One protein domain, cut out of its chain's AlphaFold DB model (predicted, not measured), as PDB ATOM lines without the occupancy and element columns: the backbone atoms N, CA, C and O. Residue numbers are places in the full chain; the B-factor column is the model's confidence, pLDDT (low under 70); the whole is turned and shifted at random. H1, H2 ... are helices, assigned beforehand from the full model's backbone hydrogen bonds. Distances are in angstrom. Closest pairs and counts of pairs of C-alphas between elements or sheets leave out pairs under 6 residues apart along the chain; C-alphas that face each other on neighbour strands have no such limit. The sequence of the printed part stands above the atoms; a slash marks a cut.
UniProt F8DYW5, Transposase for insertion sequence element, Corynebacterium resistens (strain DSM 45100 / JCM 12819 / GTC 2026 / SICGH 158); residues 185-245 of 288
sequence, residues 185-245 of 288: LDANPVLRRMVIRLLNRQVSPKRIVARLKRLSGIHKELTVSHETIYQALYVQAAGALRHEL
ATOM      1  N   LEU A 185      38.246  48.784  31.108       81.94
ATOM      2  CA  LEU A 185      38.065  47.400  31.568       81.94
ATOM      3  C   LEU A 185      37.591  47.295  33.026       81.94
ATOM      4  O   LEU A 185      36.956  46.309  33.371       81.94
ATOM      5  N   ASP A 186      37.864  48.289  33.869       79.12
ATOM      6  CA  ASP A 186      37.368  48.314  35.251       79.12
ATOM      7  C   ASP A 186      35.933  48.851  35.315       79.12
ATOM      8  O   ASP A 186      35.134  48.386  36.118       79.12
ATOM      9  N   ALA A 187      35.586  49.791  34.431       83.25
ATOM     10  CA  ALA A 187      34.250  50.373  34.344       83.25
ATOM     11  C   ALA A 187      33.210  49.446  33.683       83.25
ATOM     12  O   ALA A 187      32.021  49.604  33.934       83.25
ATOM     13  N   ASN A 188      33.629  48.498  32.830       86.06
ATOM     14  CA  ASN A 188      32.722  47.583  32.127       86.06
ATOM     15  C   ASN A 188      33.034  46.107  32.466       86.06
ATOM     16  O   ASN A 188      33.909  45.498  31.831       86.06
ATOM     17  N   PRO A 189      32.300  45.490  33.415       84.50
ATOM     18  CA  PRO A 189      32.560  44.120  33.858       84.50
ATOM     19  C   PRO A 189      32.227  43.058  32.796       84.50
ATOM     20  O   PRO A 189      32.771  41.953  32.829       84.50
ATOM     21  N   VAL A 190      31.347  43.357  31.834       86.50
ATOM     22  CA  VAL A 190      31.023  42.441  30.726       86.50
ATOM     23  C   VAL A 190      32.199  42.362  29.754       86.50
ATOM     24  O   VAL A 190      32.696  41.271  29.466       86.50
ATOM     25  N   LEU A 191      32.713  43.521  29.328       88.00
ATOM     26  CA  LEU A 191      33.898  43.617  28.476       88.00
ATOM     27  C   LEU A 191      35.113  42.951  29.140       88.00
ATOM     28  O   LEU A 191      35.843  42.201  28.489       88.00
ATOM     29  N   ARG A 192      35.292  43.174  30.446       87.38
ATOM     30  CA  ARG A 192      36.351  42.556  31.250       87.38
ATOM     31  C   ARG A 192      36.302  41.031  31.199       87.38
ATOM     32  O   ARG A 192      37.294  40.407  30.828       87.38
ATOM     33  N   ARG A 193      35.139  40.431  31.485       85.06
ATOM     34  CA  ARG A 193      34.944  38.970  31.453       85.06
ATOM     35  C   ARG A 193      35.251  38.370  30.082       85.06
ATOM     36  O   ARG A 193      35.876  37.314  30.004       85.06
ATOM     37  N   MET A 194      34.856  39.037  28.995       86.94
ATOM     38  CA  MET A 194      35.162  38.572  27.636       86.94
ATOM     39  C   MET A 194      36.665  38.606  27.342       86.94
ATOM     40  O   MET A 194      37.198  37.653  26.772       86.94
ATOM     41  N   VAL A 195      37.353  39.680  27.746       87.69
ATOM     42  CA  VAL A 195      38.806  39.806  27.583       87.69
ATOM     43  C   VAL A 195      39.528  38.720  28.383       87.69
ATOM     44  O   VAL A 195      40.324  38.001  27.790       87.69
ATOM     45  N   ILE A 196      39.197  38.517  29.664       85.75
ATOM     46  CA  ILE A 196      39.787  37.457  30.511       85.75
ATOM     47  C   ILE A 196      39.590  36.080  29.883       85.75
ATOM     48  O   ILE A 196      40.549  35.333  29.713       85.75
ATOM     49  N   ARG A 197      38.358  35.751  29.469       86.44
ATOM     50  CA  ARG A 197      38.042  34.458  28.848       86.44
ATOM     51  C   ARG A 197      38.908  34.190  27.617       86.44
ATOM     52  O   ARG A 197      39.348  33.064  27.411       86.44
ATOM     53  N   LEU A 198      39.128  35.203  26.781       87.31
ATOM     54  CA  LEU A 198      39.946  35.066  25.576       87.31
ATOM     55  C   LEU A 198      41.446  35.024  25.894       87.31
ATOM     56  O   LEU A 198      42.170  34.267  25.251       87.31
ATOM     57  N   LEU A 199      41.902  35.784  26.891       86.12
ATOM     58  CA  LEU A 199      43.284  35.747  27.372       86.12
ATOM     59  C   LEU A 199      43.633  34.370  27.971       86.12
ATOM     60  O   LEU A 199      44.653  33.795  27.601       86.12
ATOM     61  N   ASN A 200      42.746  33.777  28.780       82.44
ATOM     62  CA  ASN A 200      42.914  32.426  29.341       82.44
ATOM     63  C   ASN A 200      42.967  31.331  28.260       82.44
ATOM     64  O   ASN A 200      43.587  30.293  28.455       82.44
ATOM     65  N   ARG A 201      42.375  31.576  27.084       85.38
ATOM     66  CA  ARG A 201      42.498  30.712  25.893       85.38
ATOM     67  C   ARG A 201      43.733  31.029  25.039       85.38
ATOM     68  O   ARG A 201      43.770  30.677  23.864       85.38
ATOM     69  N   GLN A 202      44.706  31.754  25.593       83.00
ATOM     70  CA  GLN A 202      45.952  32.164  24.936       83.00
ATOM     71  C   GLN A 202      45.752  32.977  23.642       83.00
ATOM     72  O   GLN A 202      46.613  33.022  22.761       83.00
ATOM     73  N   VAL A 203      44.622  33.679  23.507       86.12
ATOM     74  CA  VAL A 203      44.376  34.549  22.351       86.12
ATOM     75  C   VAL A 203      45.168  35.847  22.515       86.12
ATOM     76  O   VAL A 203      45.093  36.518  23.543       86.12
ATOM     77  N   SER A 204      45.916  36.246  21.483       85.75
ATOM     78  CA  SER A 204      46.724  37.469  21.553       85.75
ATOM     79  C   SER A 204      45.857  38.741  21.638       85.75
ATOM     80  O   SER A 204      44.820  38.819  20.968       85.75
ATOM     81  N   PRO A 205      46.285  39.797  22.364       88.88
ATOM     82  CA  PRO A 205      45.500  41.027  22.540       88.88
ATOM     83  C   PRO A 205      45.012  41.682  21.239       88.88
ATOM     84  O   PRO A 205      43.888  42.176  21.174       88.88
ATOM     85  N   LYS A 206      45.806  41.635  20.160       89.62
ATOM     86  CA  LYS A 206      45.379  42.125  18.835       89.62
ATOM     87  C   LYS A 206      44.209  41.313  18.260       89.62
ATOM     88  O   LYS A 206      43.270  41.900  17.721       89.62
ATOM     89  N   ARG A 207      44.233  39.980  18.397       90.44
ATOM     90  CA  ARG A 207      43.147  39.094  17.937       90.44
ATOM     91  C   ARG A 207      41.894  39.250  18.795       90.44
ATOM     92  O   ARG A 207      40.797  39.224  18.246       90.44
ATOM     93  N   ILE A 208      42.053  39.480  20.101       89.12
ATOM     94  CA  ILE A 208      40.940  39.783  21.012       89.12
ATOM     95  C   ILE A 208      40.178  41.014  20.525       89.12
ATOM     96  O   ILE A 208      38.971  40.938  20.330       89.12
ATOM     97  N   VAL A 209      40.873  42.114  20.232       90.25
ATOM     98  CA  VAL A 209      40.235  43.337  19.718       90.25
ATOM     99  C   VAL A 209      39.507  43.095  18.398       90.25
ATOM    100  O   VAL A 209      38.376  43.543  18.236       90.25
ATOM    101  N   ALA A 210      40.120  42.367  17.463       88.25
ATOM    102  CA  ALA A 210      39.488  42.045  16.183       88.25
ATOM    103  C   ALA A 210      38.237  41.160  16.339       88.25
ATOM    104  O   ALA A 210      37.312  41.249  15.534       88.25
ATOM    105  N   ARG A 211      38.203  40.292  17.357       88.69
ATOM    106  CA  ARG A 211      37.033  39.470  17.688       88.69
ATOM    107  C   ARG A 211      35.947  40.302  18.368       88.69
ATOM    108  O   ARG A 211      34.796  40.208  17.970       88.69
ATOM    109  N   LEU A 212      36.319  41.157  19.320       88.56
ATOM    110  CA  LEU A 212      35.391  42.063  19.998       88.56
ATOM    111  C   LEU A 212      34.718  43.022  19.015       88.56
ATOM    112  O   LEU A 212      33.507  43.144  19.063       88.56
ATOM    113  N   LYS A 213      35.463  43.609  18.068       85.81
ATOM    114  CA  LYS A 213      34.894  44.477  17.019       85.81
ATOM    115  C   LYS A 213      33.846  43.780  16.147       85.81
ATOM    116  O   LYS A 213      32.898  44.422  15.721       85.81
ATOM    117  N   ARG A 214      34.027  42.484  15.873       83.12
ATOM    118  CA  ARG A 214      33.066  41.684  15.098       83.12
ATOM    119  C   ARG A 214      31.817  41.339  15.906       83.12
ATOM    120  O   ARG A 214      30.734  41.306  15.347       83.12
ATOM    121  N   LEU A 215      31.976  41.100  17.208       78.56
ATOM    122  CA  LEU A 215      30.873  40.772  18.114       78.56
ATOM    123  C   LEU A 215      30.083  42.006  18.570       78.56
ATOM    124  O   LEU A 215      28.909  41.887  18.892       78.56
ATOM    125  N   SER A 216      30.720  43.176  18.639       66.38
ATOM    126  CA  SER A 216      30.130  44.379  19.234       66.38
ATOM    127  C   SER A 216      29.123  45.098  18.340       66.38
ATOM    128  O   SER A 216      28.411  45.968  18.839       66.38
ATOM    129  N   GLY A 217      29.082  44.801  17.035       71.00
ATOM    130  CA  GLY A 217      28.263  45.551  16.079       71.00
ATOM    131  C   GLY A 217      28.452  47.069  16.238       71.00
ATOM    132  O   GLY A 217      29.583  47.559  16.240       71.00
ATOM    133  N   ILE A 218      27.343  47.791  16.442       58.66
ATOM    134  CA  ILE A 218      27.269  49.258  16.611       58.66
ATOM    135  C   ILE A 218      27.600  49.712  18.058       58.66
ATOM    136  O   ILE A 218      27.909  50.884  18.299       58.66
ATOM    137  N   HIS A 219      27.625  48.807  19.044       67.19
ATOM    138  CA  HIS A 219      27.828  49.162  20.453       67.19
ATOM    139  C   HIS A 219      29.308  49.425  20.781       67.19
ATOM    140  O   HIS A 219      30.089  48.530  21.118       67.19
ATOM    141  N   LYS A 220      29.700  50.707  20.756       69.25
ATOM    142  CA  LYS A 220      31.063  51.185  21.081       69.25
ATOM    143  C   LYS A 220      31.544  50.800  22.491       69.25
ATOM    144  O   LYS A 220      32.755  50.791  22.754       69.25
ATOM    145  N   GLU A 221      30.632  50.457  23.392       72.44
ATOM    146  CA  GLU A 221      30.921  50.081  24.780       72.44
ATOM    147  C   GLU A 221      31.682  48.754  24.903       72.44
ATOM    148  O   GLU A 221      32.486  48.601  25.822       72.44
ATOM    149  N   LEU A 222      31.530  47.851  23.926       76.00
ATOM    150  CA  LEU A 222      32.197  46.543  23.872       76.00
ATOM    151  C   LEU A 222      33.499  46.547  23.047       76.00
ATOM    152  O   LEU A 222      34.100  45.502  22.801       76.00
ATOM    153  N   THR A 223      33.966  47.723  22.621       83.44
ATOM    154  CA  THR A 223      35.216  47.866  21.855       83.44
ATOM    155  C   THR A 223      36.370  48.308  22.754       83.44
ATOM    156  O   THR A 223      36.199  49.138  23.644       83.44
ATOM    157  N   VAL A 224      37.586  47.810  22.531       87.06
ATOM    158  CA  VAL A 224      38.775  48.244  23.287       87.06
ATOM    159  C   VAL A 224      40.002  48.259  22.376       87.06
ATOM    160  O   VAL A 224      40.022  47.555  21.367       87.06
ATOM    161  N   SER A 225      41.024  49.061  22.687       88.12
ATOM    162  CA  SER A 225      42.299  48.993  21.966       88.12
ATOM    163  C   SER A 225      43.191  47.905  22.570       88.12
ATOM    164  O   SER A 225      43.108  47.593  23.758       88.12
ATOM    165  N   HIS A 226      44.074  47.322  21.760       83.88
ATOM    166  CA  HIS A 226      44.983  46.282  22.249       83.88
ATOM    167  C   HIS A 226      46.018  46.867  23.220       83.88
ATOM    168  O   HIS A 226      46.490  46.154  24.098       83.88
ATOM    169  N   GLU A 227      46.294  48.171  23.121       84.88
ATOM    170  CA  GLU A 227      47.096  48.911  24.096       84.88
ATOM    171  C   GLU A 227      46.421  48.957  25.473       84.88
ATOM    172  O   GLU A 227      47.092  48.781  26.480       84.88
ATOM    173  N   THR A 228      45.092  49.102  25.544       86.62
ATOM    174  CA  THR A 228      44.357  49.035  26.820       86.62
ATOM    175  C   THR A 228      44.485  47.661  27.477       86.62
ATOM    176  O   THR A 228      44.645  47.579  28.693       86.62
ATOM    177  N   ILE A 229      44.461  46.584  26.684       84.75
ATOM    178  CA  ILE A 229      44.677  45.217  27.182       84.75
ATOM    179  C   ILE A 229      46.121  45.064  27.681       84.75
ATOM    180  O   ILE A 229      46.336  44.555  28.777       84.75
ATOM    181  N   TYR A 230      47.115  45.565  26.940       84.75
ATOM    182  CA  TYR A 230      48.511  45.545  27.390       84.75
ATOM    183  C   TYR A 230      48.738  46.358  28.667       84.75
ATOM    184  O   TYR A 230      49.390  45.876  29.587       84.75
ATOM    185  N   GLN A 231      48.169  47.559  28.770       78.19
ATOM    186  CA  GLN A 231      48.254  48.378  29.982       78.19
ATOM    187  C   GLN A 231      47.653  47.669  31.199       78.19
ATOM    188  O   GLN A 231      48.173  47.819  32.304       78.19
ATOM    189  N   ALA A 232      46.592  46.883  31.001       76.62
ATOM    190  CA  ALA A 232      45.977  46.095  32.061       76.62
ATOM    191  C   ALA A 232      46.800  44.853  32.458       76.62
ATOM    192  O   ALA A 232      46.747  44.436  33.609       76.62
ATOM    193  N   LEU A 233      47.607  44.302  31.543       71.88
ATOM    194  CA  LEU A 233      48.527  43.191  31.824       71.88
ATOM    195  C   LEU A 233      49.838  43.645  32.497       71.88
ATOM    196  O   LEU A 233      50.356  42.951  33.374       71.88
ATOM    197  N   TYR A 234      50.400  44.790  32.086       63.66
ATOM    198  CA  TYR A 234      51.776  45.179  32.434       63.66
ATOM    199  C   TYR A 234      51.919  46.157  33.596       63.66
ATOM    200  O   TYR A 234      52.945  46.143  34.274       63.66
ATOM    201  N   VAL A 235      50.948  47.036  33.834       59.97
ATOM    202  CA  VAL A 235      51.094  48.043  34.889       59.97
ATOM    203  C   VAL A 235      50.739  47.385  36.230       59.97
ATOM    204  O   VAL A 235      49.591  47.051  36.462       59.97
ATOM    205  N   GLN A 236      51.703  47.199  37.141       45.88
ATOM    206  CA  GLN A 236      51.478  46.543  38.451       45.88
ATOM    207  C   GLN A 236      50.416  47.232  39.337       45.88
ATOM    208  O   GLN A 236      49.860  46.600  40.224       45.88
ATOM    209  N   ALA A 237      50.073  48.498  39.070       45.78
ATOM    210  CA  ALA A 237      48.962  49.217  39.706       45.78
ATOM    211  C   ALA A 237      47.639  49.165  38.892       45.78
ATOM    212  O   ALA A 237      46.793  50.046  39.033       45.78
ATOM    213  N   ALA A 238      47.483  48.214  37.956       47.78
ATOM    214  CA  ALA A 238      46.392  48.166  36.970       47.78
ATOM    215  C   ALA A 238      45.115  47.425  37.363       47.78
ATOM    216  O   ALA A 238      44.225  47.315  36.522       47.78
ATOM    217  N   GLY A 239      45.001  46.955  38.602       52.28
ATOM    218  CA  GLY A 239      43.782  46.318  39.092       52.28
ATOM    219  C   GLY A 239      43.734  44.800  38.904       52.28
ATOM    220  O   GLY A 239      44.634  44.174  38.347       52.28
ATOM    221  N   ALA A 240      42.646  44.222  39.418       57.88
ATOM    222  CA  ALA A 240      42.432  42.788  39.625       57.88
ATOM    223  C   ALA A 240      42.418  41.911  38.353       57.88
ATOM    224  O   ALA A 240      42.383  40.690  38.469       57.88
ATOM    225  N   LEU A 241      42.530  42.495  37.149       60.84
ATOM    226  CA  LEU A 241      42.500  41.744  35.888       60.84
ATOM    227  C   LEU A 241      43.601  40.683  35.829       60.84
ATOM    228  O   LEU A 241      43.365  39.588  35.340       60.84
ATOM    229  N   ARG A 242      44.801  41.002  36.327       59.78
ATOM    230  CA  ARG A 242      45.928  40.065  36.325       59.78
ATOM    231  C   ARG A 242      45.768  38.947  37.362       59.78
ATOM    232  O   ARG A 242      46.226  37.846  37.103       59.78
ATOM    233  N   HIS A 243      45.104  39.221  38.487       60.91
ATOM    234  CA  HIS A 243      44.808  38.217  39.518       60.91
ATOM    235  C   HIS A 243      43.733  37.213  39.071       60.91
ATOM    236  O   HIS A 243      43.696  36.094  39.564       60.91
ATOM    237  N   GLU A 244      42.879  37.599  38.120       59.69
ATOM    238  CA  GLU A 244      41.817  36.756  37.546       59.69
ATOM    239  C   GLU A 244      42.301  35.871  36.377       59.69
ATOM    240  O   GLU A 244      41.514  35.117  35.797       59.69
ATOM    241  N   LEU A 245      43.580  35.961  35.994       60.34
ATOM    242  CA  LEU A 245      44.165  35.124  34.948       60.34
ATOM    243  C   LEU A 245      44.729  33.845  35.564       60.34
ATOM    244  O   LEU A 245      45.634  33.887  36.386       60.34
TER     245      LEU A 245
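This is residues 185 to 245 of the 288 residues of the protein "Transposase for insertion sequence element" of Corynebacterium resistens (strain DSM 45100 / JCM 12819 / GTC 2026 / SICGH 158) (UniProt F8DYW5). Two helices, H2 and H3, meet near their first residues and spread from there as a wide V, and a third, H1, lies in the opening of the V, crossing both of them steeply. After H3 the last stretch, residues 235 to 245, has no named element and folds back on the side where H1 lies. The printed part has 61 residues with three named helices, in the order H1, H2, H3, and no named strand; the class is all helix. The whole is compact, with a radius of gyration of the C-alphas of 10.8 A and spans of 32 by 24 by 17 A.

Start at Leu 185; a run of three helical residues, 185 to 187, comes before the first named helix. Find C-alpha 189 at (32.560, 44.120, 33.858); from there H1, residues 189 to 200, runs 16.3 A to C-alpha 200 at (42.914, 32.426, 29.341). After a link of 4 residues H2, residues 205 to 215, begins at Pro 205 and covers 15.3 A to Leu 215. Another run of three helical residues, 220 to 222, lies in the link that follows. H3, residues 226 to 234, then runs 12.3 A and ends at C-alpha 234 at (51.776, 45.179, 32.434).

Begin with H1, which touches H2 with residues 195 to 199 alone. Their closest C-alphas, those of Leu 198 and Ile 208, are 6.6 A apart. The two helices run opposite ways at a steep tilt of 50 degrees. Go on to H2 and H3, which touch; their closest C-alphas, those of Pro 205 and His 226, are 5.3 A apart. These two run opposite ways at a steep tilt of 48 degrees. H1 and H3 are close but not clearly touching, and their closest C-alphas, those of Val 195 and Ile 229, are 8.0 A apart. Their lines are about perpendicular, at 75 degrees. In the backbones of H1 and H3 every O i to N i+4 pair is within hydrogen-bond range; in H2 it is 6 of 7.

The two C-alphas farthest apart in the domain are those of Ile 218 and Gln 236, at 32.7 A. The printed part has no cut. The link from H1 to H2 is tight, and the link from H2 to H3, with 10 residues, is short. The mean pLDDT of the printed part is 77.6. Look in the B-factor column for values under 70 at residue 216, residues 218 to 220 and residues 234 to 245, where the model's confidence is low.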